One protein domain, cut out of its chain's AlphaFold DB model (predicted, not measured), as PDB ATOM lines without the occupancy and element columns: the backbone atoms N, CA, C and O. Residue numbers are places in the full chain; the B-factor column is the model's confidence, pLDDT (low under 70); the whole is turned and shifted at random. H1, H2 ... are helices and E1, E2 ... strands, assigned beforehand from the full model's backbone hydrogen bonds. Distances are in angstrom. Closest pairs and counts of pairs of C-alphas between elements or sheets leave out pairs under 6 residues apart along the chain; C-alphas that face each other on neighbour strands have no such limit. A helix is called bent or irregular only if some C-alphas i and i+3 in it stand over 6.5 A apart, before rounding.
ATOM      1  N   ILE A   8     125.885  98.634 -10.145       83.62
ATOM      2  CA  ILE A   8     126.078  99.892 -10.868       83.62
ATOM      3  C   ILE A   8     127.549 100.292 -10.798       83.62
ATOM      4  O   ILE A   8     128.220 100.043  -9.798       83.62
ATOM      5  N   THR A   9     128.056 100.932 -11.848       82.25
ATOM      6  CA  THR A   9     129.430 101.439 -11.869       82.25
ATOM      7  C   THR A   9     129.454 102.911 -11.474       82.25
ATOM      8  O   THR A   9     128.813 103.738 -12.123       82.25
ATOM      9  N   ILE A  10     130.220 103.252 -10.441       77.81
ATOM     10  CA  ILE A  10     130.457 104.629  -9.994       77.81
ATOM     11  C   ILE A  10     131.968 104.858  -9.981       77.81
ATOM     12  O   ILE A  10     132.687 104.157  -9.272       77.81
ATOM     13  N   HIS A  11     132.463 105.808 -10.781       74.31
ATOM     14  CA  HIS A  11     133.899 106.112 -10.909       74.31
ATOM     15  C   HIS A  11     134.781 104.862 -11.116       74.31
ATOM     16  O   HIS A  11     135.820 104.700 -10.478       74.31
ATOM     17  N   GLY A  12     134.335 103.942 -11.978       74.81
ATOM     18  CA  GLY A  12     135.052 102.695 -12.274       74.81
ATOM     19  C   GLY A  12     134.953 101.599 -11.204       74.81
ATOM     20  O   GLY A  12     135.552 100.545 -11.378       74.81
ATOM     21  N   ARG A  13     134.194 101.806 -10.120       81.62
ATOM     22  CA  ARG A  13     133.939 100.791  -9.086       81.62
ATOM     23  C   ARG A  13     132.543 100.210  -9.233       81.62
ATOM     24  O   ARG A  13     131.580 100.960  -9.384       81.62
ATOM     25  N   GLU A  14     132.427  98.892  -9.143       86.75
ATOM     26  CA  GLU A  14     131.127  98.229  -9.063       86.75
ATOM     27  C   GLU A  14     130.568  98.310  -7.644       86.75
ATOM     28  O   GLU A  14     131.228  97.964  -6.664       86.75
ATOM     29  N   VAL A  15     129.331  98.780  -7.537       86.50
ATOM     30  CA  VAL A  15     128.594  98.902  -6.283       86.50
ATOM     31  C   VAL A  15     127.302  98.099  -6.413       86.50
ATOM     32  O   VAL A  15     126.581  98.281  -7.399       86.50
ATOM     33  N   PRO A  16     126.966  97.223  -5.447       90.31
ATOM     34  CA  PRO A  16     125.667  96.562  -5.420       90.31
ATOM     35  C   PRO A  16     124.543  97.601  -5.388       90.31
ATOM     36  O   PRO A  16     124.561  98.507  -4.548       90.31
ATOM     37  N   LEU A  17     123.563  97.469  -6.282       87.31
ATOM     38  CA  LEU A  17     122.450  98.409  -6.395       87.31
ATOM     39  C   LEU A  17     121.697  98.533  -5.067       87.31
ATOM     40  O   LEU A  17     121.386  99.645  -4.657       87.31
ATOM     41  N   ASP A  18     121.493  97.429  -4.350       89.19
ATOM     42  CA  ASP A  18     120.784  97.433  -3.066       89.19
ATOM     43  C   ASP A  18     121.524  98.254  -2.003       89.19
ATOM     44  O   ASP A  18     120.910  99.021  -1.266       89.19
ATOM     45  N   LYS A  19     122.863  98.179  -1.976       89.69
ATOM     46  CA  LYS A  19     123.688  98.996  -1.072       89.69
ATOM     47  C   LYS A  19     123.585 100.480  -1.422       89.69
ATOM     48  O   LYS A  19     123.528 101.324  -0.529       89.69
ATOM     49  N   PHE A  20     123.556 100.797  -2.713       89.44
ATOM     50  CA  PHE A  20     123.378 102.167  -3.183       89.44
ATOM     51  C   PHE A  20     121.987 102.711  -2.840       89.44
ATOM     52  O   PHE A  20     121.870 103.821  -2.328       89.44
ATOM     53  N   LEU A  21     120.937 101.913  -3.045       93.06
ATOM     54  CA  LEU A  21     119.568 102.283  -2.692       93.06
ATOM     55  C   LEU A  21     119.396 102.459  -1.191       93.06
ATOM     56  O   LEU A  21     118.794 103.444  -0.775       93.06
ATOM     57  N   HIS A  22     119.961 101.562  -0.385       92.81
ATOM     58  CA  HIS A  22     119.961 101.703   1.066       92.81
ATOM     59  C   HIS A  22     120.592 103.036   1.486       92.81
ATOM     60  O   HIS A  22     119.979 103.795   2.229       92.81
ATOM     61  N   HIS A  23     121.755 103.388   0.924       92.38
ATOM     62  CA  HIS A  23     122.390 104.678   1.196       92.38
ATOM     63  C   HIS A  23     121.496 105.872   0.830       92.38
ATOM     64  O   HIS A  23     121.375 106.816   1.611       92.38
ATOM     65  N   ILE A  24     120.853 105.838  -0.340       94.00
ATOM     66  CA  ILE A  24     119.962 106.917  -0.783       94.00
ATOM     67  C   ILE A  24     118.758 107.058   0.150       94.00
ATOM     68  O   ILE A  24     118.408 108.173   0.531       94.00
ATOM     69  N   ARG A  25     118.134 105.941   0.532       95.44
ATOM     70  CA  ARG A  25     116.952 105.915   1.404       95.44
ATOM     71  C   ARG A  25     117.276 106.458   2.798       95.44
ATOM     72  O   ARG A  25     116.558 107.327   3.285       95.44
ATOM     73  N   GLU A  26     118.410 106.056   3.372       95.31
ATOM     74  CA  GLU A  26     118.905 106.607   4.642       95.31
ATOM     75  C   GLU A  26     119.139 108.121   4.554       95.31
ATOM     76  O   GLU A  26     118.758 108.881   5.445       95.31
ATOM     77  N   LYS A  27     119.707 108.607   3.446       94.69
ATOM     78  CA  LYS A  27     119.877 110.048   3.225       94.69
ATOM     79  C   LYS A  27     118.547 110.780   3.071       94.69
ATOM     80  O   LYS A  27     118.424 111.872   3.614       94.69
ATOM     81  N   CYS A  28     117.553 110.201   2.394       95.06
ATOM     82  CA  CYS A  28     116.210 110.783   2.328       95.06
ATOM     83  C   CYS A  28     115.592 110.941   3.722       95.06
ATOM     84  O   CYS A  28     115.035 111.997   4.010       95.06
ATOM     85  N   LYS A  29     115.745 109.938   4.596       95.12
ATOM     86  CA  LYS A  29     115.293 110.006   5.991       95.12
ATOM     87  C   LYS A  29     115.951 111.166   6.740       95.12
ATOM     88  O   LYS A  29     115.250 111.997   7.306       95.12
ATOM     89  N   LEU A  30     117.279 111.278   6.662       93.81
ATOM     90  CA  LEU A  30     118.022 112.373   7.296       93.81
ATOM     91  C   LEU A  30     117.633 113.746   6.731       93.81
ATOM     92  O   LEU A  30     117.533 114.716   7.478       93.81
ATOM     93  N   TYR A  31     117.422 113.854   5.418       93.75
ATOM     94  CA  TYR A  31     117.064 115.131   4.797       93.75
ATOM     95  C   TYR A  31     115.675 115.592   5.226       93.75
ATOM     96  O   TYR A  31     115.470 116.783   5.440       93.75
ATOM     97  N   GLU A  32     114.743 114.657   5.386       90.94
ATOM     98  CA  GLU A  32     113.417 114.948   5.914       90.94
ATOM     99  C   GLU A  32     113.474 115.336   7.399       90.94
ATOM    100  O   GLU A  32     112.876 116.337   7.789       90.94
ATOM    101  N   GLU A  33     114.222 114.596   8.221       92.25
ATOM    102  CA  GLU A  33     114.347 114.842   9.665       92.25
ATOM    103  C   GLU A  33     114.966 116.212   9.968       92.25
ATOM    104  O   GLU A  33     114.424 116.982  10.759       92.25
ATOM    105  N   TYR A  34     116.063 116.548   9.290       90.00
ATOM    106  CA  TYR A  34     116.811 117.785   9.529       90.00
ATOM    107  C   TYR A  34     116.433 118.929   8.583       90.00
ATOM    108  O   TYR A  34     117.091 119.965   8.598       90.00
ATOM    109  N   GLN A  35     115.398 118.747   7.754       85.44
ATOM    110  CA  GLN A  35     114.968 119.719   6.743       85.44
ATOM    111  C   GLN A  35     116.150 120.205   5.871       85.44
ATOM    112  O   GLN A  35     116.338 121.398   5.644       85.44
ATOM    113  N   ILE A  36     116.962 119.266   5.373       83.00
ATOM    114  CA  ILE A  36     118.116 119.551   4.505       83.00
ATOM    115  C   ILE A  36     117.637 119.762   3.071       83.00
ATOM    116  O   ILE A  36     116.792 119.025   2.555       83.00
ATOM    117  N   GLY A  37     118.238 120.727   2.382       76.00
ATOM    118  CA  GLY A  37     117.998 120.967   0.969       76.00
ATOM    119  C   GLY A  37     117.089 122.153   0.692       76.00
ATOM    120  O   GLY A  37     116.893 122.465  -0.478       76.00
ATOM    121  N   TYR A  38     116.518 122.798   1.710       74.94
ATOM    122  CA  TYR A  38     115.604 123.932   1.527       74.94
ATOM    123  C   TYR A  38     116.342 125.198   1.086       74.94
ATOM    124  O   TYR A  38     115.758 126.043   0.403       74.94
ATOM    125  N   GLU A  39     117.640 125.278   1.379       79.81
ATOM    126  CA  GLU A  39     118.470 126.411   1.003       79.81
ATOM    127  C   GLU A  39     119.004 126.308  -0.441       79.81
ATOM    128  O   GLU A  39     119.321 125.217  -0.935       79.81
ATOM    129  N   PRO A  40     119.160 127.434  -1.168       73.94
ATOM    130  CA  PRO A  40     119.595 127.425  -2.568       73.94
ATOM    131  C   PRO A  40     120.945 126.739  -2.834       73.94
ATOM    132  O   PRO A  40     121.131 126.162  -3.914       73.94
ATOM    133  N   TRP A  41     121.880 126.798  -1.881       79.31
ATOM    134  CA  TRP A  41     123.209 126.177  -1.981       79.31
ATOM    135  C   TRP A  41     123.197 124.668  -1.717       79.31
ATOM    136  O   TRP A  41     124.139 123.976  -2.086       79.31
ATOM    137  N   GLU A  42     122.128 124.129  -1.136       83.75
ATOM    138  CA  GLU A  42     122.010 122.697  -0.844       83.75
ATOM    139  C   GLU A  42     121.384 121.904  -1.995       83.75
ATOM    140  O   GLU A  42     121.305 120.675  -1.945       83.75
ATOM    141  N   LYS A  43     120.957 122.589  -3.064       81.81
ATOM    142  CA  LYS A  43     120.303 121.948  -4.208       81.81
ATOM    143  C   LYS A  43     121.174 120.880  -4.860       81.81
ATOM    144  O   LYS A  43     120.634 119.829  -5.183       81.81
ATOM    145  N   ASP A  44     122.484 121.087  -5.009       85.62
ATOM    146  CA  ASP A  44     123.375 120.057  -5.572       85.62
ATOM    147  C   ASP A  44     123.229 118.746  -4.796       85.62
ATOM    148  O   ASP A  44     122.892 117.723  -5.384       85.62
ATOM    149  N   ARG A  45     123.287 118.810  -3.459       85.81
ATOM    150  CA  ARG A  45     123.137 117.645  -2.576       85.81
ATOM    151  C   ARG A  45     121.793 116.930  -2.723       85.81
ATOM    152  O   ARG A  45     121.732 115.720  -2.530       85.81
ATOM    153  N   VAL A  46     120.718 117.658  -3.019       89.00
ATOM    154  CA  VAL A  46     119.370 117.096  -3.220       89.00
ATOM    155  C   VAL A  46     119.255 116.376  -4.562       89.00
ATOM    156  O   VAL A  46     118.656 115.306  -4.642       89.00
ATOM    157  N   TYR A  47     119.801 116.957  -5.630       88.19
ATOM    158  CA  TYR A  47     119.697 116.380  -6.971       88.19
ATOM    159  C   TYR A  47     120.715 115.260  -7.203       88.19
ATOM    160  O   TYR A  47     120.363 114.237  -7.791       88.19
ATOM    161  N   GLU A  48     121.940 115.420  -6.705       87.00
ATOM    162  CA  GLU A  48     123.001 114.410  -6.775       87.00
ATOM    163  C   GLU A  48     122.686 113.179  -5.924       87.00
ATOM    164  O   GLU A  48     123.161 112.092  -6.228       87.00
ATOM    165  N   LEU A  49     121.800 113.289  -4.928       91.44
ATOM    166  CA  LEU A  49     121.329 112.128  -4.173       91.44
ATOM    167  C   LEU A  49     120.721 111.041  -5.079       91.44
ATOM    168  O   LEU A  49     120.846 109.851  -4.803       91.44
ATOM    169  N   PHE A  50     120.071 111.439  -6.174       92.38
ATOM    170  CA  PHE A  50     119.383 110.525  -7.089       92.38
ATOM    171  C   PHE A  50     120.119 110.322  -8.413       92.38
ATOM    172  O   PHE A  50     119.548 109.764  -9.354       92.38
ATOM    173  N   ALA A  51     121.355 110.803  -8.534       89.44
ATOM    174  CA  ALA A  51     122.088 110.778  -9.786       89.44
ATOM    175  C   ALA A  51     123.575 110.495  -9.566       89.44
ATOM    176  O   ALA A  51     124.166 110.914  -8.583       89.44
ATOM    177  N   PHE A  52     124.204 109.795 -10.502       84.81
ATOM    178  CA  PHE A  52     125.630 109.490 -10.434       84.81
ATOM    179  C   PHE A  52     126.276 109.525 -11.815       84.81
ATOM    180  O   PHE A  52     125.602 109.389 -12.842       84.81
ATOM    181  N   THR A  53     127.594 109.706 -11.839       79.38
ATOM    182  CA  THR A  53     128.386 109.817 -13.067       79.38
ATOM    183  C   THR A  53     129.302 108.600 -13.247       79.38
ATOM    184  O   THR A  53     130.415 108.574 -12.721       79.38
ATOM    185  N   PRO A  54     128.892 107.557 -14.001       75.38
ATOM    186  CA  PRO A  54     129.692 106.334 -14.137       75.38
ATOM    187  C   PRO A  54     131.095 106.569 -14.719       75.38
ATOM    188  O   PRO A  54     132.043 105.900 -14.315       75.38
ATOM    189  N   ASN A  55     131.234 107.518 -15.650       73.38
ATOM    190  CA  ASN A  55     132.469 107.793 -16.391       73.38
ATOM    191  C   ASN A  55     132.892 109.276 -16.351       73.38
ATOM    192  O   ASN A  55     133.582 109.741 -17.254       73.38
ATOM    193  N   GLY A  56     132.414 110.043 -15.365       68.50
ATOM    194  CA  GLY A  56     132.747 111.464 -15.184       68.50
ATOM    195  C   GLY A  56     132.098 112.446 -16.172       68.50
ATOM    196  O   GLY A  56     132.082 113.640 -15.901       68.50
ATOM    197  N   VAL A  57     131.522 111.968 -17.280       69.69
ATOM    198  CA  VAL A  57     130.946 112.822 -18.339       69.69
ATOM    199  C   VAL A  57     129.433 112.663 -18.452       69.69
ATOM    200  O   VAL A  57     128.705 113.624 -18.710       69.69
ATOM    201  N   HIS A  58     128.945 111.441 -18.267       76.69
ATOM    202  CA  HIS A  58     127.530 111.135 -18.378       76.69
ATOM    203  C   HIS A  58     126.888 110.979 -17.020       76.69
ATOM    204  O   HIS A  58     127.503 110.447 -16.105       76.69
ATOM    205  N   ILE A  59     125.622 111.369 -16.929       81.12
ATOM    206  CA  ILE A  59     124.817 111.203 -15.721       81.12
ATOM    207  C   ILE A  59     123.803 110.088 -15.926       81.12
ATOM    208  O   ILE A  59     123.172 110.005 -16.982       81.12
ATOM    209  N   MET A  60     123.631 109.271 -14.892       87.19
ATOM    210  CA  MET A  60     122.542 108.313 -14.752       87.19
ATOM    211  C   MET A  60     121.720 108.661 -13.516       87.19
ATOM    212  O   MET A  60     122.264 109.017 -12.478       87.19
ATOM    213  N   VAL A  61     120.402 108.567 -13.648       91.38
ATOM    214  CA  VAL A  61     119.433 108.854 -12.588       91.38
ATOM    215  C   VAL A  61     118.886 107.542 -12.051       91.38
ATOM    216  O   VAL A  61     118.561 106.664 -12.850       91.38
ATOM    217  N   VAL A  62     118.749 107.420 -10.732       92.94
ATOM    218  CA  VAL A  62     118.207 106.238 -10.057       92.94
ATOM    219  C   VAL A  62     116.909 106.567  -9.322       92.94
ATOM    220  O   VAL A  62     116.800 107.581  -8.638       92.94
ATOM    221  N   CYS A  63     115.903 105.706  -9.447       94.81
ATOM    222  CA  CYS A  63     114.709 105.782  -8.621       94.81
ATOM    223  C   CYS A  63     115.000 105.167  -7.240       94.81
ATOM    224  O   CYS A  63     115.307 103.975  -7.180       94.81
ATOM    225  N   PRO A  64     114.849 105.920  -6.137       95.06
ATOM    226  CA  PRO A  64     115.100 105.410  -4.784       95.06
ATOM    227  C   PRO A  64     114.089 104.342  -4.337       95.06
ATOM    228  O   PRO A  64     114.368 103.572  -3.423       95.06
ATOM    229  N   ILE A  65     112.927 104.281  -4.994       95.00
ATOM    230  CA  ILE A  65     111.825 103.383  -4.641       95.00
ATOM    231  C   ILE A  65     112.093 101.981  -5.189       95.00
ATOM    232  O   ILE A  65     112.162 101.033  -4.422       95.00
ATOM    233  N   CYS A  66     112.321 101.850  -6.501       93.50
ATOM    234  CA  CYS A  66     112.416 100.543  -7.168       93.50
ATOM    235  C   CYS A  66     113.773 100.236  -7.825       93.50
ATOM    236  O   CYS A  66     113.909  99.223  -8.512       93.50
ATOM    237  N   GLY A  67     114.764 101.124  -7.708       91.94
ATOM    238  CA  GLY A  67     116.087 100.907  -8.302       91.94
ATOM    239  C   GLY A  67     116.168 101.078  -9.815       91.94
ATOM    240  O   GLY A  67     117.204 100.783 -10.408       91.94
ATOM    241  N   TRP A  68     115.108 101.558 -10.470       93.56
ATOM    242  CA  TRP A  68     115.162 101.876 -11.895       93.56
ATOM    243  C   TRP A  68     116.259 102.898 -12.191       93.56
ATOM    244  O   TRP A  68     116.306 103.953 -11.563       93.56
ATOM    245  N   THR A  69     117.086 102.625 -13.197       91.06
ATOM    246  CA  THR A  69     118.108 103.553 -13.686       91.06
ATOM    247  C   THR A  69     117.756 104.078 -15.074       91.06
ATOM    248  O   THR A  69     117.340 103.320 -15.956       91.06
ATOM    249  N   SER A  70     117.959 105.371 -15.319       88.81
ATOM    250  CA  SER A  70     117.763 105.959 -16.643       88.81
ATOM    251  C   SER A  70     118.807 105.450 -17.642       88.81
ATOM    252  O   SER A  70     120.001 105.504 -17.362       88.81
ATOM    253  N   SER A  71     118.382 105.053 -18.843       69.75
ATOM    254  CA  SER A  71     119.282 104.564 -19.902       69.75
ATOM    255  C   SER A  71     120.065 105.664 -20.633       69.75
ATOM    256  O   SER A  71     121.055 105.378 -21.302       69.75
ATOM    257  N   LYS A  72     119.637 106.930 -20.539       63.00
ATOM    258  CA  LYS A  72     120.281 108.038 -21.255       63.00
ATOM    259  C   LYS A  72     121.482 108.557 -20.476       63.00
ATOM    260  O   LYS A  72     121.322 109.248 -19.479       63.00
ATOM    261  N   ARG A  73     122.669 108.284 -21.014       66.94
ATOM    262  CA  ARG A  73     123.919 108.975 -20.699       66.94
ATOM    263  C   ARG A  73     123.806 110.438 -21.135       66.94
ATOM    264  O   ARG A  73     123.977 110.763 -22.306       66.94
ATOM    265  N   LEU A  74     123.433 111.315 -20.211       66.38
ATOM    266  CA  LEU A  74     123.212 112.731 -20.506       66.38
ATOM    267  C   LEU A  74     124.492 113.532 -20.277       66.38
ATOM    268  O   LEU A  74     125.117 113.389 -19.230       66.38
ATOM    269  N   LEU A  75     124.852 114.375 -21.244       66.19
ATOM    270  CA  LEU A  75     125.898 115.384 -21.087       66.19
ATOM    271  C   LEU A  75     125.376 116.534 -20.221       66.19
ATOM    272  O   LEU A  75     124.261 117.019 -20.434       66.19
ATOM    273  N   SER A  76     126.184 116.991 -19.268       61.72
ATOM    274  CA  SER A  76     125.858 118.139 -18.425       61.72
ATOM    275  C   SER A  76     126.920 119.212 -18.543       61.72
ATOM    276  O   SER A  76     128.038 119.036 -18.081       61.72
ATOM    277  N   PHE A  77     126.530 120.344 -19.120       67.56
ATOM    278  CA  PHE A  77     127.346 121.558 -19.152       67.56
ATOM    279  C   PHE A  77     126.689 122.716 -18.381       67.56
ATOM    280  O   PHE A  77     127.273 123.781 -18.246       67.56
ATOM    281  N   ASN A  78     125.461 122.530 -17.875       81.31
ATOM    282  CA  ASN A  78     124.699 123.577 -17.192       81.31
ATOM    283  C   ASN A  78     123.960 123.013 -15.968       81.31
ATOM    284  O   ASN A  78     123.096 122.146 -16.112       81.31
ATOM    285  N   ARG A  79     124.263 123.560 -14.785       81.75
ATOM    286  CA  ARG A  79     123.742 123.131 -13.473       81.75
ATOM    287  C   ARG A  79     122.213 123.167 -13.368       81.75
ATOM    288  O   ARG A  79     121.602 122.223 -12.878       81.75
ATOM    289  N   LEU A  80     121.555 124.212 -13.872       81.38
ATOM    290  CA  LEU A  80     120.089 124.295 -13.818       81.38
ATOM    291  C   LEU A  80     119.442 123.269 -14.749       81.38
ATOM    292  O   LEU A  80     118.524 122.549 -14.353       81.38
ATOM    293  N   ARG A  81     119.965 123.144 -15.975       80.81
ATOM    294  CA  ARG A  81     119.498 122.137 -16.939       80.81
ATOM    295  C   ARG A  81     119.709 120.722 -16.407       80.81
ATOM    296  O   ARG A  81     118.867 119.852 -16.637       80.81
ATOM    297  N   HIS A  82     120.804 120.507 -15.686       82.75
ATOM    298  CA  HIS A  82     121.128 119.263 -15.005       82.75
ATOM    299  C   HIS A  82     120.047 118.891 -13.979       82.75
ATOM    300  O   HIS A  82     119.392 117.857 -14.133       82.75
ATOM    301  N   PHE A  83     119.747 119.778 -13.028       86.56
ATOM    302  CA  PHE A  83     118.701 119.562 -12.021       86.56
ATOM    303  C   PHE A  83     117.320 119.330 -12.632       86.56
ATOM    304  O   PHE A  83     116.631 118.365 -12.291       86.56
ATOM    305  N   SER A  84     116.924 120.168 -13.597       85.00
ATOM    306  CA  SER A  84     115.654 120.000 -14.308       85.00
ATOM    307  C   SER A  84     115.563 118.645 -15.005       85.00
ATOM    308  O   SER A  84     114.486 118.049 -15.063       85.00
ATOM    309  N   THR A  85     116.677 118.135 -15.527       86.56
ATOM    310  CA  THR A  85     116.702 116.844 -16.213       86.56
ATOM    311  C   THR A  85     116.528 115.684 -15.238       86.56
ATOM    312  O   THR A  85     115.698 114.814 -15.511       86.56
ATOM    313  N   ILE A  86     117.223 115.706 -14.097       89.94
ATOM    314  CA  ILE A  86     117.076 114.702 -13.032       89.94
ATOM    315  C   ILE A  86     115.625 114.663 -12.543       89.94
ATOM    316  O   ILE A  86     114.976 113.616 -12.626       89.94
ATOM    317  N   ALA A  87     115.075 115.813 -12.133       90.31
ATOM    318  CA  ALA A  87     113.693 115.894 -11.662       90.31
ATOM    319  C   ALA A  87     112.693 115.410 -12.714       90.31
ATOM    320  O   ALA A  87     111.755 114.692 -12.380       90.31
ATOM    321  N   ARG A  88     112.873 115.770 -13.991       89.94
ATOM    322  CA  ARG A  88     111.953 115.357 -15.059       89.94
ATOM    323  C   ARG A  88     111.978 113.848 -15.291       89.94
ATOM    324  O   ARG A  88     110.914 113.258 -15.479       89.94
ATOM    325  N   LEU A  89     113.160 113.232 -15.304       92.12
ATOM    326  CA  LEU A  89     113.295 111.787 -15.493       92.12
ATOM    327  C   LEU A  89     112.651 111.022 -14.337       92.12
ATOM    328  O   LEU A  89     111.836 110.134 -14.586       92.12
ATOM    329  N   LEU A  90     112.940 111.419 -13.096       93.88
ATOM    330  CA  LEU A  90     112.320 110.820 -11.916       93.88
ATOM    331  C   LEU A  90     110.813 111.041 -11.895       93.88
ATOM    332  O   LEU A  90     110.073 110.082 -11.719       93.88
ATOM    333  N   ALA A  91     110.338 112.265 -12.136       92.88
ATOM    334  CA  ALA A  91     108.910 112.564 -12.137       92.88
ATOM    335  C   ALA A  91     108.162 111.748 -13.189       92.88
ATOM    336  O   ALA A  91     107.093 111.212 -12.906       92.88
ATOM    337  N   SER A  92     108.731 111.608 -14.390       93.56
ATOM    338  CA  SER A  92     108.130 110.781 -15.434       93.56
ATOM    339  C   SER A  92     108.120 109.300 -15.066       93.56
ATOM    340  O   SER A  92     107.171 108.607 -15.428       93.56
ATOM    341  N   HIS A  93     109.166 108.803 -14.408       95.31
ATOM    342  CA  HIS A  93     109.230 107.419 -13.963       95.31
ATOM    343  C   HIS A  93     108.234 107.152 -12.824       95.31
ATOM    344  O   HIS A  93     107.385 106.273 -12.955       95.31
ATOM    345  N   VAL A  94     108.281 107.953 -11.755       95.38
ATOM    346  CA  VAL A  94     107.427 107.832 -10.564       95.38
ATOM    347  C   VAL A  94     105.954 107.962 -10.934       95.38
ATOM    348  O   VAL A  94     105.163 107.123 -10.527       95.38
ATOM    349  N   ALA A  95     105.580 108.914 -11.793       93.44
ATOM    350  CA  ALA A  95     104.191 109.042 -12.236       93.44
ATOM    351  C   ALA A  95     103.669 107.803 -12.989       93.44
ATOM    352  O   ALA A  95     102.473 107.539 -12.967       93.44
ATOM    353  N   ARG A  96     104.547 107.048 -13.667       94.69
ATOM    354  CA  ARG A  96     104.166 105.843 -14.425       94.69
ATOM    355  C   ARG A  96     104.210 104.569 -13.589       94.69
ATOM    356  O   ARG A  96     103.382 103.692 -13.790       94.69
ATOM    357  N   ARG A  97     105.216 104.428 -12.724       96.19
ATOM    358  CA  ARG A  97     105.491 103.191 -11.974       96.19
ATOM    359  C   ARG A  97     104.970 103.217 -10.542       96.19
ATOM    360  O   ARG A  97     104.707 102.160  -9.989       96.19
ATOM    361  N   HIS A  98     104.782 104.407  -9.981       95.25
ATOM    362  CA  HIS A  98     104.328 104.625  -8.611       95.25
ATOM    363  C   HIS A  98     103.229 105.711  -8.551       95.25
ATOM    364  O   HIS A  98     103.353 106.679  -7.792       95.25
ATOM    365  N   PRO A  99     102.152 105.597  -9.360       92.50
ATOM    366  CA  PRO A  99     101.166 106.670  -9.547       92.50
ATOM    367  C   PRO A  99     100.439 107.071  -8.256       92.50
ATOM    368  O   PRO A  99      99.978 108.204  -8.132       92.50
ATOM    369  N   ASN A 100     100.364 106.161  -7.283       93.25
ATOM    370  CA  ASN A 100      99.605 106.365  -6.056       93.25
ATOM    371  C   ASN A 100     100.377 107.112  -4.966       93.25
ATOM    372  O   ASN A 100      99.760 107.467  -3.972       93.25
ATOM    373  N   LEU A 101     101.673 107.400  -5.129       94.75
ATOM    374  CA  LEU A 101     102.481 108.005  -4.058       94.75
ATOM    375  C   LEU A 101     102.388 109.534  -4.014       94.75
ATOM    376  O   LEU A 101     102.271 110.133  -2.945       94.75
ATOM    377  N   LEU A 102     102.427 110.175  -5.184       95.00
ATOM    378  CA  LEU A 102     102.483 111.629  -5.307       95.00
ATOM    379  C   LEU A 102     101.461 112.135  -6.312       95.00
ATOM    380  O   LEU A 102     101.460 111.740  -7.479       95.00
ATOM    381  N   ARG A 103     100.664 113.116  -5.892       93.25
ATOM    382  CA  ARG A 103      99.749 113.839  -6.775       93.25
ATOM    383  C   ARG A 103     100.208 115.278  -6.943       93.25
ATOM    384  O   ARG A 103     100.316 116.018  -5.971       93.25
ATOM    385  N   ARG A 104     100.434 115.722  -8.180       93.69
ATOM    386  CA  ARG A 104     100.675 117.146  -8.453       93.69
ATOM    387  C   ARG A 104      99.367 117.914  -8.283       93.69
ATOM    388  O   ARG A 104      98.414 117.645  -9.005       93.69
ATOM    389  N   VAL A 105      99.334 118.870  -7.358       94.06
ATOM    390  CA  VAL A 105      98.142 119.690  -7.071       94.06
ATOM    391  C   VAL A 105      98.251 121.105  -7.633       94.06
ATOM    392  O   VAL A 105      97.234 121.709  -7.954       94.06
ATOM    393  N   LYS A 106      99.472 121.618  -7.835       90.12
ATOM    394  CA  LYS A 106      99.719 122.890  -8.529       90.12
ATOM    395  C   LYS A 106     100.831 122.718  -9.556       90.12
ATOM    396  O   LYS A 106     101.885 122.157  -9.249       90.12
ATOM    397  N   LYS A 107     100.598 123.176 -10.789       87.31
ATOM    398  CA  LYS A 107     101.639 123.221 -11.827       87.31
ATOM    399  C   LYS A 107     102.593 124.379 -11.539       87.31
ATOM    400  O   LYS A 107     102.180 125.397 -10.995       87.31
ATOM    401  N   SER A 108     103.854 124.211 -11.918       85.88
ATOM    402  CA  SER A 108     104.796 125.325 -11.942       85.88
ATOM    403  C   SER A 108     104.389 126.338 -13.008       85.88
ATOM    404  O   SER A 108     103.924 125.926 -14.075       85.88
ATOM    405  N   GLY A 109     104.626 127.624 -12.775       81.94
ATOM    406  CA  GLY A 109     104.289 128.668 -13.741       81.94
ATOM    407  C   GLY A 109     104.918 130.009 -13.403       81.94
ATOM    408  O   GLY A 109     105.309 130.243 -12.262       81.94
ATOM    409  N   ALA A 110     105.014 130.883 -14.399       81.69
ATOM    410  CA  ALA A 110     105.387 132.272 -14.185       81.69
ATOM    411  C   ALA A 110     104.151 133.064 -13.737       81.69
ATOM    412  O   ALA A 110     103.083 132.934 -14.332       81.69
ATOM    413  N   ILE A 111     104.298 133.863 -12.688       80.75
ATOM    414  CA  ILE A 111     103.310 134.836 -12.235       80.75
ATOM    415  C   ILE A 111     103.905 136.211 -12.503       80.75
ATOM    416  O   ILE A 111     105.044 136.470 -12.121       80.75
ATOM    417  N   TYR A 112     103.156 137.073 -13.181       81.50
ATOM    418  CA  TYR A 112     103.558 138.461 -13.357       81.50
ATOM    419  C   TYR A 112     103.286 139.235 -12.065       81.50
ATOM    420  O   TYR A 112     102.154 139.259 -11.582       81.50
ATOM    421  N   LEU A 113     104.328 139.829 -11.493       81.75
ATOM    422  CA  LEU A 113     104.259 140.688 -10.321       81.75
ATOM    423  C   LEU A 113     104.201 142.138 -10.801       81.75
ATOM    424  O   LEU A 113     105.233 142.738 -11.099       81.75
ATOM    425  N   ALA A 114     102.982 142.674 -10.907       76.69
ATOM    426  CA  ALA A 114     102.729 144.014 -11.438       76.69
ATOM    427  C   ALA A 114     103.513 145.104 -10.688       76.69
ATOM    428  O   ALA A 114     104.125 145.951 -11.334       76.69
ATOM    429  N   ASP A 115     103.591 145.004  -9.358       84.88
ATOM    430  CA  ASP A 115     104.306 145.952  -8.488       84.88
ATOM    431  C   ASP A 115     105.815 146.026  -8.770       84.88
ATOM    432  O   ASP A 115     106.469 147.015  -8.450       84.88
ATOM    433  N   TYR A 116     106.373 144.986  -9.395       80.38
ATOM    434  CA  TYR A 116     107.800 144.864  -9.692       80.38
ATOM    435  C   TYR A 116     108.095 144.790 -11.193       80.38
ATOM    436  O   TYR A 116     109.232 144.497 -11.568       80.38
ATOM    437  N   GLY A 117     107.085 144.967 -12.055       86.75
ATOM    438  CA  GLY A 117     107.225 144.889 -13.513       86.75
ATOM    439  C   GLY A 117     107.904 143.611 -14.024       86.75
ATOM    440  O   GLY A 117     108.579 143.642 -15.051       86.75
ATOM    441  N   SER A 118     107.811 142.496 -13.289       85.00
ATOM    442  CA  SER A 118     108.645 141.310 -13.524       85.00
ATOM    443  C   SER A 118     107.891 139.999 -13.322       85.00
ATOM    444  O   SER A 118     106.850 139.938 -12.674       85.00
ATOM    445  N   PHE A 119     108.411 138.916 -13.903       81.94
ATOM    446  CA  PHE A 119     107.866 137.574 -13.714       81.94
ATOM    447  C   PHE A 119     108.575 136.852 -12.566       81.94
ATOM    448  O   PHE A 119     109.796 136.700 -12.578       81.94
ATOM    449  N   ALA A 120     107.801 136.311 -11.627       77.81
ATOM    450  CA  ALA A 120     108.272 135.361 -10.630       77.81
ATOM    451  C   ALA A 120     107.896 133.931 -11.027       77.81
ATOM    452  O   ALA A 120     106.764 133.647 -11.421       77.81
ATOM    453  N   TYR A 121     108.835 132.995 -10.901       78.69
ATOM    454  CA  TYR A 121     108.561 131.585 -11.160       78.69
ATOM    455  C   TYR A 121     108.049 130.894  -9.897       78.69
ATOM    456  O   TYR A 121     108.752 130.807  -8.892       78.69
ATOM    457  N   THR A 122     106.845 130.336  -9.969       80.44
ATOM    458  CA  THR A 122     106.297 129.492  -8.911       80.44
ATOM    459  C   THR A 122     106.624 128.020  -9.154       80.44
ATOM    460  O   THR A 122     106.322 127.480 -10.226       80.44
ATOM    461  N   PRO A 123     107.233 127.332  -8.175       82.56
ATOM    462  CA  PRO A 123     107.457 125.894  -8.249       82.56
ATOM    463  C   PRO A 123     106.137 125.112  -8.190       82.56
ATOM    464  O   PRO A 123     105.128 125.567  -7.654       82.56
ATOM    465  N   ALA A 124     106.148 123.896  -8.740       89.25
ATOM    466  CA  ALA A 124     105.011 122.982  -8.641       89.25
ATOM    467  C   ALA A 124     104.810 122.506  -7.192       89.25
ATOM    468  O   ALA A 124     105.788 122.272  -6.484       89.25
ATOM    469  N   ILE A 125     103.556 122.290  -6.788       93.25
ATOM    470  CA  ILE A 125     103.202 121.742  -5.469       93.25
ATOM    471  C   ILE A 125     102.673 120.323  -5.650       93.25
ATOM    472  O   ILE A 125     101.829 120.060  -6.517       93.25
ATOM    473  N   TYR A 126     103.165 119.417  -4.815       95.25
ATOM    474  CA  TYR A 126     102.785 118.014  -4.764       95.25
ATOM    475  C   TYR A 126     102.134 117.697  -3.422       95.25
ATOM    476  O   TYR A 126     102.496 118.270  -2.400       95.25
ATOM    477  N   LYS A 127     101.170 116.781  -3.438       96.69
ATOM    478  CA  LYS A 127     100.561 116.182  -2.256       96.69
ATOM    479  C   LYS A 127     101.091 114.757  -2.109       96.69
ATOM    480  O   LYS A 127     101.009 113.987  -3.071       96.69
ATOM    481  N   CYS A 128     101.601 114.419  -0.928       97.19
ATOM    482  CA  CYS A 128     101.823 113.033  -0.530       97.19
ATOM    483  C   CYS A 128     100.464 112.359  -0.333       97.19
ATOM    484  O   CYS A 128      99.637 112.845   0.438       97.19
ATOM    485  N   ASN A 129     100.199 111.269  -1.044       96.50
ATOM    486  CA  ASN A 129      98.912 110.578  -0.934       96.50
ATOM    487  C   ASN A 129      98.821 109.667   0.300       96.50
ATOM    488  O   ASN A 129      97.727 109.214   0.609       96.50
ATOM    489  N   ILE A 130      99.941 109.426   0.991       96.25
ATOM    490  CA  ILE A 130      99.999 108.585   2.193       96.25
ATOM    491  C   ILE A 130      99.610 109.412   3.422       96.25
ATOM    492  O   ILE A 130      98.600 109.131   4.056       96.25
ATOM    493  N   CYS A 131     100.349 110.489   3.717       96.69
ATOM    494  CA  CYS A 131     100.096 111.339   4.891       96.69
ATOM    495  C   CYS A 131      99.374 112.664   4.589       96.69
ATOM    496  O   CYS A 131      99.006 113.400   5.499       96.69
ATOM    497  N   GLY A 132      99.193 113.023   3.316       96.12
ATOM    498  CA  GLY A 132      98.510 114.255   2.915       96.12
ATOM    499  C   GLY A 132      99.372 115.522   2.849       96.12
ATOM    500  O   GLY A 132      98.849 116.545   2.398       96.12
ATOM    501  N   ARG A 133     100.662 115.479   3.227       95.81
ATOM    502  CA  ARG A 133     101.569 116.648   3.254       95.81
ATOM    503  C   ARG A 133     101.661 117.341   1.888       95.81
ATOM    504  O   ARG A 133     101.812 116.683   0.857       95.81
ATOM    505  N   LEU A 134     101.598 118.676   1.887       95.56
ATOM    506  CA  LEU A 134     101.846 119.511   0.708       95.56
ATOM    507  C   LEU A 134     103.312 119.937   0.656       95.56
ATOM    508  O   LEU A 134     103.856 120.424   1.643       95.56
ATOM    509  N   ILE A 135     103.950 119.734  -0.494       93.38
ATOM    510  CA  ILE A 135     105.399 119.860  -0.648       93.38
ATOM    511  C   ILE A 135     105.715 120.608  -1.935       93.38
ATOM    512  O   ILE A 135     105.170 120.322  -3.007       93.38
ATOM    513  N   VAL A 136     106.607 121.586  -1.820       90.38
ATOM    514  CA  VAL A 136     107.044 122.421  -2.932       90.38
ATOM    515  C   VAL A 136     108.194 121.735  -3.667       90.38
ATOM    516  O   VAL A 136     109.254 121.490  -3.105       90.38
ATOM    517  N   GLY A 137     107.999 121.459  -4.955       89.50
ATOM    518  CA  GLY A 137     108.988 120.805  -5.806       89.50
ATOM    519  C   GLY A 137     108.921 119.276  -5.762       89.50
ATOM    520  O   GLY A 137     108.649 118.654  -4.742       89.50
ATOM    521  N   PHE A 138     109.178 118.658  -6.917       92.25
ATOM    522  CA  PHE A 138     109.068 117.205  -7.070       92.25
ATOM    523  C   PHE A 138     110.120 116.446  -6.253       92.25
ATOM    524  O   PHE A 138     109.788 115.464  -5.602       92.25
ATOM    525  N   THR A 139     111.379 116.890  -6.289       92.81
ATOM    526  CA  THR A 139     112.487 116.165  -5.654       92.81
ATOM    527  C   THR A 139     112.329 116.105  -4.135       92.81
ATOM    528  O   THR A 139     112.522 115.046  -3.556       92.81
ATOM    529  N   TYR A 140     111.874 117.193  -3.505       92.56
ATOM    530  CA  TYR A 140     111.539 117.208  -2.076       92.56
ATOM    531  C   TYR A 140     110.335 116.326  -1.762       92.56
ATOM    532  O   TYR A 140     110.347 115.597  -0.779       92.56
ATOM    533  N   ALA A 141     109.313 116.329  -2.623       94.38
ATOM    534  CA  ALA A 141     108.174 115.434  -2.450       94.38
ATOM    535  C   ALA A 141     108.592 113.955  -2.517       94.38
ATOM    536  O   ALA A 141     108.056 113.131  -1.781       94.38
ATOM    537  N   LEU A 142     109.568 113.621  -3.366       95.69
ATOM    538  CA  LEU A 142     110.146 112.282  -3.434       95.69
ATOM    539  C   LEU A 142     110.994 111.953  -2.197       95.69
ATOM    540  O   LEU A 142     110.862 110.850  -1.680       95.69
ATOM    541  N   ILE A 143     111.818 112.892  -1.712       95.75
ATOM    542  CA  ILE A 143     112.575 112.738  -0.456       95.75
ATOM    543  C   ILE A 143     111.627 112.428   0.698       95.75
ATOM    544  O   ILE A 143     111.839 111.441   1.390       95.75
ATOM    545  N   HIS A 144     110.557 113.208   0.844       95.69
ATOM    546  CA  HIS A 144     109.543 112.988   1.867       95.69
ATOM    547  C   HIS A 144     108.920 111.593   1.767       95.69
ATOM    548  O   HIS A 144     108.857 110.877   2.757       95.69
ATOM    549  N   VAL A 145     108.491 111.172   0.571       96.50
ATOM    550  CA  VAL A 145     107.892 109.840   0.393       96.50
ATOM    551  C   VAL A 145     108.865 108.737   0.799       96.50
ATOM    552  O   VAL A 145     108.483 107.831   1.520       96.50
ATOM    553  N   VAL A 146     110.127 108.820   0.385       96.56
ATOM    554  CA  VAL A 146     111.122 107.790   0.711       96.56
ATOM    555  C   VAL A 146     111.533 107.834   2.186       96.56
ATOM    556  O   VAL A 146     111.740 106.790   2.792       96.56
ATOM    557  N   GLY A 147     111.678 109.030   2.759       95.75
ATOM    558  CA  GLY A 147     112.177 109.233   4.117       95.75
ATOM    559  C   GLY A 147     111.123 109.041   5.208       95.75
ATOM    560  O   GLY A 147     111.450 108.538   6.277       95.75
ATOM    561  N   SER A 148     109.869 109.427   4.951       96.38
ATOM    562  CA  SER A 148     108.757 109.317   5.909       96.38
ATOM    563  C   SER A 148     107.916 108.054   5.743       96.38
ATOM    564  O   SER A 148     107.202 107.699   6.676       96.38
ATOM    565  N   HIS A 149     107.975 107.404   4.577       96.12
ATOM    566  CA  HIS A 149     107.175 106.221   4.247       96.12
ATOM    567  C   HIS A 149     108.065 105.105   3.673       96.12
ATOM    568  O   HIS A 149     107.930 104.753   2.498       96.12
ATOM    569  N   PRO A 150     109.033 104.575   4.448       91.88
ATOM    570  CA  PRO A 150     109.995 103.588   3.954       91.88
ATOM    571  C   PRO A 150     109.344 102.305   3.412       91.88
ATOM    572  O   PRO A 150     109.910 101.683   2.516       91.88
ATOM    573  N   GLU A 151     108.135 101.960   3.861       91.75
ATOM    574  CA  GLU A 151     107.349 100.806   3.409       91.75
ATOM    575  C   GLU A 151     107.045 100.817   1.902       91.75
ATOM    576  O   GLU A 151     106.777  99.782   1.304       91.75
ATOM    577  N   VAL A 152     107.113 101.979   1.244       91.62
ATOM    578  CA  VAL A 152     106.892 102.081  -0.211       91.62
ATOM    579  C   VAL A 152     108.066 101.541  -1.029       91.62
ATOM    580  O   VAL A 152     107.960 101.426  -2.252       91.62
ATOM    581  N   CYS A 153     109.206 101.316  -0.374       86.25
ATOM    582  CA  CYS A 153     110.472 100.918  -0.976       86.25
ATOM    583  C   CYS A 153     110.774  99.413  -0.830       86.25
ATOM    584  O   CYS A 153     111.851  98.984  -1.272       86.25
TER     585      CYS A 153
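What this domain is: This is residues 8 to 153 of the 154 residues of the protein "C2H2-type domain-containing protein" of Thermoprotei archaeon (UniProt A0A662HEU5). A small three-stranded sheet, E4 E7 E8, has H4 along one face, and H1 crosses H4 on the side away from the sheet. From the sheet, the hairpin of E5 and E6 reaches away as a long arm, while the hairpin of E1 and E2 lies at the other end of the longest axis; H2 and H3 meet H4 near its first residues. The printed part has 146 residues, with five named helices and eight named strands in the order E1 E2 H1 H2 E3 H3 E4 E5 E6 E7 E8 H4 H5; the class is mixed, helices and strands, and the three-stranded sheet is antiparallel. The whole is compact, with a radius of gyration of the C-alphas of 15.9 A and spans of 55 by 37 by 29 A.

How they stand to each other: Start at the inner strand E7, residues 125 to 128, antiparallel to the edge strands E4, residues 102 to 106, and E8, residues 134 to 136; N 103 and O 127 are 3.0 A apart, N 126 and O 135 2.8 A. H4, residues 138 to 148, makes two layers, a helix on one face of the sheet: it is over E7 at a height of 8.3 A and runs along it, at 20 degrees on the local plane. H4 is the hub, touching four helices. H1, residues 17 to 33, touches it with residues 25 to 32 alone, about perpendicular at 86 degrees, closest at C-alphas 29 and 147, 3.7 A. H3, residues 79 to 97, only just touches H4, with 3 pairs of C-alphas within 8 A, closest at 87 and 139, 6.1 A, and only grazes the sheet. H2, residues 40 to 48, is irregular, with C-alphas 41 and 44 7.1 A apart; it touches H3, closest at C-alphas 47 and 83, 6.1 A, and only just touches H4, only at their ends, with 3 pairs. H5, residues 150 to 153, only just touches H4, only at the corner, with 3 pairs. In the hairpin of E5, residues 109 to 113, and E6, residues 118 to 122, N 111 and O 120 are 2.8 A apart; in that of E1, residues 8 to 10, and E2, residues 13 to 16, N 8 and O 15 are 2.9 A apart. E3, residues 58 to 61, pairs with no named strand. Every O i to N i+4 pair is within hydrogen-bond range in H1 and H4, 14 of 15 in H3 and 3 of 5 in H2; H5 is too short for one.

Where its parts are: Find C-alpha 8 at (126.078, 99.892, -10.868), where E1 begins, and C-alpha 153 at (110.472, 100.918, -0.976), where H5 ends. H3 runs 27.1 A from C-alpha 79 at (123.742, 123.131, -13.473); H1 runs 24.4 A, H4 15.2 A.

The domain as a whole: The C-alphas farthest apart, of Glu 14 and Asp 115, are 54.7 A apart. The printed part has no cut; its one long link, E3 to H3, has 17 residues. Confidence is under 70 at residues 56 to 57 and 71 to 77.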